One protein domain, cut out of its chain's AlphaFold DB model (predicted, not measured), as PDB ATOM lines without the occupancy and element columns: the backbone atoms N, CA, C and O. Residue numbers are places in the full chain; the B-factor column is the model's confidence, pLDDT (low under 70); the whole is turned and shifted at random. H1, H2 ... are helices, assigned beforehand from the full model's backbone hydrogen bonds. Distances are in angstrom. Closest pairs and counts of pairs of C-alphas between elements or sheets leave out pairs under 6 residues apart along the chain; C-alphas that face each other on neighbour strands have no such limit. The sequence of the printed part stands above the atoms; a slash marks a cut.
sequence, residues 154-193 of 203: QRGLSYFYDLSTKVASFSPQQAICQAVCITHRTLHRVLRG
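AT A GLANCE: This is residues 154 to 193 of the 203 residues of an uncharacterized protein of Rousettus aegyptiacus (UniProt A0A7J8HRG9). Two helices make an open V, with H1 as the shorter arm, H2 as the longer, and a tight loop at residues 168 to 171 joining them at the narrow end. Away from this end the arms spread, and residues 154 to 162 of H1 and 180 to 193 of H2 stand free. The printed part has 40 residues and is all helix, with H1 then H2 and no named strand. It is loose, with a radius of gyration of the C-alphas of 11.7 A, and flat, spanning 34 by 25 by 8 A.

HOW THE PARTS SIT: H1, residues 154 to 167, and H2, residues 172 to 193, are close but not clearly touching; their closest C-alphas, those of Val 167 and Ala 175, are 6.6 A apart. They run opposite ways at a shallow tilt of 32 degrees, only just short of steep. In H1 and H2 every O i to N i+4 pair is within hydrogen-bond range.

IN THESE COORDINATES: H1 begins at C-alpha 154, (73.916, 73.562, 10.012), and is 19.5 A long from first to last C-alpha. H2 is 31.8 A long and ends at C-alpha 193, (77.376, 87.963, -7.015).

THE WHOLE: The two C-alphas farthest apart, those of Ser 169 and Gly 193, are 34.3 A apart. The printed part has no cut. Residues 154 to 155, 160, 163 to 170 and 173 have pLDDT under 70.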
ATOM      1  N   GLN A 154      73.706  73.643   8.563       65.94
ATOM      2  CA  GLN A 154      73.916  73.562  10.012       65.94
ATOM      3  C   GLN A 154      74.429  74.878  10.604       65.94
ATOM      4  O   GLN A 154      73.942  75.300  11.651       65.94
ATOM      5  N   ARG A 155      75.369  75.563   9.933       68.88
ATOM      6  CA  ARG A 155      75.787  76.909  10.350       68.88
ATOM      7  C   ARG A 155      74.644  77.902  10.240       68.88
ATOM      8  O   ARG A 155      74.458  78.673  11.170       68.88
ATOM      9  N   GLY A 156      73.873  77.871   9.155       73.56
ATOM     10  CA  GLY A 156      72.714  78.744   8.969       73.56
ATOM     11  C   GLY A 156      71.694  78.586  10.096       73.56
ATOM     12  O   GLY A 156      71.312  79.575  10.715       73.56
ATOM     13  N   LEU A 157      71.333  77.346  10.428       73.00
ATOM     14  CA  LEU A 157      70.392  77.027  11.502       73.00
ATOM     15  C   LEU A 157      70.953  77.358  12.891       73.00
ATOM     16  O   LEU A 157      70.222  77.883  13.725       73.00
ATOM     17  N   SER A 158      72.246  77.123  13.136       73.88
ATOM     18  CA  SER A 158      72.907  77.504  14.392       73.88
ATOM     19  C   SER A 158      72.958  79.025  14.576       73.88
ATOM     20  O   SER A 158      72.657  79.511  15.665       73.88
ATOM     21  N   TYR A 159      73.248  79.782  13.512       70.88
ATOM     22  CA  TYR A 159      73.158  81.243  13.525       70.88
ATOM     23  C   TYR A 159      71.723  81.720  13.760       70.88
ATOM     24  O   TYR A 159      71.524  82.691  14.485       70.88
ATOM     25  N   PHE A 160      70.730  81.039  13.186       68.56
ATOM     26  CA  PHE A 160      69.320  81.378  13.374       68.56
ATOM     27  C   PHE A 160      68.859  81.130  14.816       68.56
ATOM     28  O   PHE A 160      68.171  81.969  15.392       68.56
ATOM     29  N   TYR A 161      69.291  80.021  15.425       70.19
ATOM     30  CA  TYR A 161      68.994  79.702  16.823       70.19
ATOM     31  C   TYR A 161      69.651  80.693  17.796       70.19
ATOM     32  O   TYR A 161      68.990  81.144  18.729       70.19
ATOM     33  N   ASP A 162      70.910  81.083  17.558       73.25
ATOM     34  CA  ASP A 162      71.619  82.075  18.388       73.25
ATOM     35  C   ASP A 162      71.066  83.500  18.206       73.25
ATOM     36  O   ASP A 162      71.013  84.287  19.154       73.25
ATOM     37  N   LEU A 163      70.586  83.844  17.002       66.06
ATOM     38  CA  LEU A 163      69.821  85.077  16.808       66.06
ATOM     39  C   LEU A 163      68.491  85.009  17.561       66.06
ATOM     40  O   LEU A 163      68.140  85.961  18.248       66.06
ATOM     41  N   SER A 164      67.765  83.895  17.477       62.06
ATOM     42  CA  SER A 164      66.445  83.764  18.099       62.06
ATOM     43  C   SER A 164      66.501  83.841  19.627       62.06
ATOM     44  O   SER A 164      65.599  84.415  20.236       62.06
ATOM     45  N   THR A 165      67.554  83.318  20.261       66.12
ATOM     46  CA  THR A 165      67.746  83.425  21.718       66.12
ATOM     47  C   THR A 165      68.136  84.838  22.150       66.12
ATOM     48  O   THR A 165      67.680  85.297  23.196       66.12
ATOM     49  N   LYS A 166      68.903  85.572  21.334       62.34
ATOM     50  CA  LYS A 166      69.220  86.995  21.576       62.34
ATOM     51  C   LYS A 166      68.048  87.933  21.281       62.34
ATOM     52  O   LYS A 166      67.975  89.013  21.859       62.34
ATOM     53  N   VAL A 167      67.130  87.521  20.406       57.34
ATOM     54  CA  VAL A 167      65.953  88.301  19.995       57.34
ATOM     55  C   VAL A 167      64.767  88.134  20.963       57.34
ATOM     56  O   VAL A 167      63.816  88.906  20.897       57.34
ATOM     57  N   ALA A 168      64.847  87.223  21.939       57.12
ATOM     58  CA  ALA A 168      63.802  87.007  22.951       57.12
ATOM     59  C   ALA A 168      63.500  88.233  23.848       57.12
ATOM     60  O   ALA A 168      62.514  88.228  24.579       57.12
ATOM     61  N   SER A 169      64.321  89.287  23.792       60.31
ATOM     62  CA  SER A 169      64.111  90.568  24.483       60.31
ATOM     63  C   SER A 169      63.528  91.678  23.597       60.31
ATOM     64  O   SER A 169      63.268  92.777  24.087       60.31
ATOM     65  N   PHE A 170      63.322  91.423  22.304       59.16
ATOM     66  CA  PHE A 170      62.802  92.412  21.365       59.16
ATOM     67  C   PHE A 170      61.288  92.283  21.190       59.16
ATOM     68  O   PHE A 170      60.727  91.188  21.201       59.16
ATOM     69  N   SER A 171      60.624  93.420  20.963       75.69
ATOM     70  CA  SER A 171      59.231  93.425  20.513       75.69
ATOM     71  C   SER A 171      59.102  92.595  19.224       75.69
ATOM     72  O   SER A 171      59.953  92.729  18.335       75.69
ATOM     73  N   PRO A 172      58.042  91.779  19.065       70.62
ATOM     74  CA  PRO A 172      57.833  90.953  17.873       70.62
ATOM     75  C   PRO A 172      57.864  91.767  16.568       70.62
ATOM     76  O   PRO A 172      58.340  91.284  15.544       70.62
ATOM     77  N   GLN A 173      57.461  93.039  16.604       65.44
ATOM     78  CA  GLN A 173      57.539  93.945  15.450       65.44
ATOM     79  C   GLN A 173      58.990  94.260  15.050       65.44
ATOM     80  O   GLN A 173      59.314  94.348  13.867       65.44
ATOM     81  N   GLN A 174      59.888  94.389  16.026       70.88
ATOM     82  CA  GLN A 174      61.297  94.690  15.790       70.88
ATOM     83  C   GLN A 174      62.061  93.462  15.277       70.88
ATOM     84  O   GLN A 174      62.928  93.600  14.413       70.88
ATOM     85  N   ALA A 175      61.684  92.265  15.741       71.50
ATOM     86  CA  ALA A 175      62.203  90.998  15.229       71.50
ATOM     87  C   ALA A 175      61.853  90.797  13.744       71.50
ATOM     88  O   ALA A 175      62.727  90.476  12.939       71.50
ATOM     89  N   ILE A 176      60.598  91.072  13.362       72.88
ATOM     90  CA  ILE A 176      60.136  90.977  11.970       72.88
ATOM     91  C   ILE A 176      60.879  91.985  11.084       72.88
ATOM     92  O   ILE A 176      61.417  91.610  10.043       72.88
ATOM     93  N   CYS A 177      60.990  93.245  11.517       75.06
ATOM     94  CA  CYS A 177      61.732  94.261  10.769       75.06
ATOM     95  C   CYS A 177      63.207  93.878  10.569       75.06
ATOM     96  O   CYS A 177      63.743  94.069   9.475       75.06
ATOM     97  N   GLN A 178      63.870  93.304  11.581       75.38
ATOM     98  CA  GLN A 178      65.251  92.840  11.430       75.38
ATOM     99  C   GLN A 178      65.366  91.643  10.487       75.38
ATOM    100  O   GLN A 178      66.249  91.648   9.628       75.38
ATOM    101  N   ALA A 179      64.473  90.658  10.602       73.62
ATOM    102  CA  ALA A 179      64.459  89.499   9.717       73.62
ATOM    103  C   ALA A 179      64.314  89.933   8.250       73.62
ATOM    104  O   ALA A 179      65.140  89.562   7.417       73.62
ATOM    105  N   VAL A 180      63.361  90.819   7.949       85.00
ATOM    106  CA  VAL A 180      63.162  91.370   6.596       85.00
ATOM    107  C   VAL A 180      64.404  92.127   6.108       85.00
ATOM    108  O   VAL A 180      64.843  91.926   4.973       85.00
ATOM    109  N   CYS A 181      65.031  92.947   6.960       80.12
ATOM    110  CA  CYS A 181      66.261  93.668   6.610       80.12
ATOM    111  C   CYS A 181      67.431  92.728   6.273       80.12
ATOM    112  O   CYS A 181      68.203  92.998   5.344       80.12
ATOM    113  N   ILE A 182      67.579  91.635   7.027       80.69
ATOM    114  CA  ILE A 182      68.627  90.632   6.815       80.69
ATOM    115  C   ILE A 182      68.364  89.872   5.514       80.69
ATOM    116  O   ILE A 182      69.279  89.749   4.694       80.69
ATOM    117  N   THR A 183      67.127  89.436   5.274       83.75
ATOM    118  CA  THR A 183      66.735  88.748   4.037       83.75
ATOM    119  C   THR A 183      66.973  89.631   2.816       83.75
ATOM    120  O   THR A 183      67.615  89.196   1.862       83.75
ATOM    121  N   HIS A 184      66.582  90.907   2.874       83.44
ATOM    122  CA  HIS A 184      66.786  91.854   1.778       83.44
ATOM    123  C   HIS A 184      68.276  92.085   1.469       83.44
ATOM    124  O   HIS A 184      68.698  92.031   0.313       83.44
ATOM    125  N   ARG A 185      69.115  92.294   2.496       74.38
ATOM    126  CA  ARG A 185      70.570  92.455   2.304       74.38
ATOM    127  C   ARG A 185      71.233  91.197   1.754       74.38
ATOM    128  O   ARG A 185      72.170  91.308   0.963       74.38
ATOM    129  N   THR A 186      70.771  90.027   2.178       76.00
ATOM    130  CA  THR A 186      71.324  88.740   1.746       76.00
ATOM    131  C   THR A 186      70.946  88.467   0.295       76.00
ATOM    132  O   THR A 186      71.832  88.207  -0.517       76.00
ATOM    133  N   LEU A 187      69.675  88.663  -0.066       76.31
ATOM    134  CA  LEU A 187      69.186  88.569  -1.441       76.31
ATOM    135  C   LEU A 187      69.958  89.513  -2.372       76.31
ATOM    136  O   LEU A 187      70.464  89.096  -3.409       76.31
ATOM    137  N   HIS A 188      70.140  90.769  -1.965       76.69
ATOM    138  CA  HIS A 188      70.873  91.751  -2.759       76.69
ATOM    139  C   HIS A 188      72.358  91.381  -2.951       76.69
ATOM    140  O   HIS A 188      72.934  91.652  -4.006       76.69
ATOM    141  N   ARG A 189      73.000  90.738  -1.964       74.06
ATOM    142  CA  ARG A 189      74.374  90.222  -2.116       74.06
ATOM    143  C   ARG A 189      74.444  89.040  -3.079       74.06
ATOM    144  O   ARG A 189      75.360  89.005  -3.894       74.06
ATOM    145  N   VAL A 190      73.481  88.122  -3.019       72.88
ATOM    146  CA  VAL A 190      73.395  86.983  -3.947       72.88
ATOM    147  C   VAL A 190      73.182  87.476  -5.378       72.88
ATOM    148  O   VAL A 190      73.913  87.074  -6.278       72.88
ATOM    149  N   LEU A 191      72.261  88.423  -5.573       71.75
ATOM    150  CA  LEU A 191      71.972  89.004  -6.885       71.75
ATOM    151  C   LEU A 191      73.156  89.789  -7.467       71.75
ATOM    152  O   LEU A 191      73.372  89.745  -8.671       71.75
ATOM    153  N   ARG A 192      73.962  90.471  -6.641       74.50
ATOM    154  CA  ARG A 192      75.194  91.128  -7.122       74.50
ATOM    155  C   ARG A 192      76.336  90.158  -7.422       74.50
ATOM    156  O   ARG A 192      77.180  90.487  -8.248       74.50
ATOM    157  N   GLY A 193      76.395  89.015  -6.738       73.56
ATOM    158  CA  GLY A 193      77.376  87.963  -7.015       73.56
ATOM    159  C   GLY A 193      77.066  87.193  -8.300       73.56
ATOM    160  O   GLY A 193      77.979  86.729  -8.972       73.56
TER     161      GLY A 193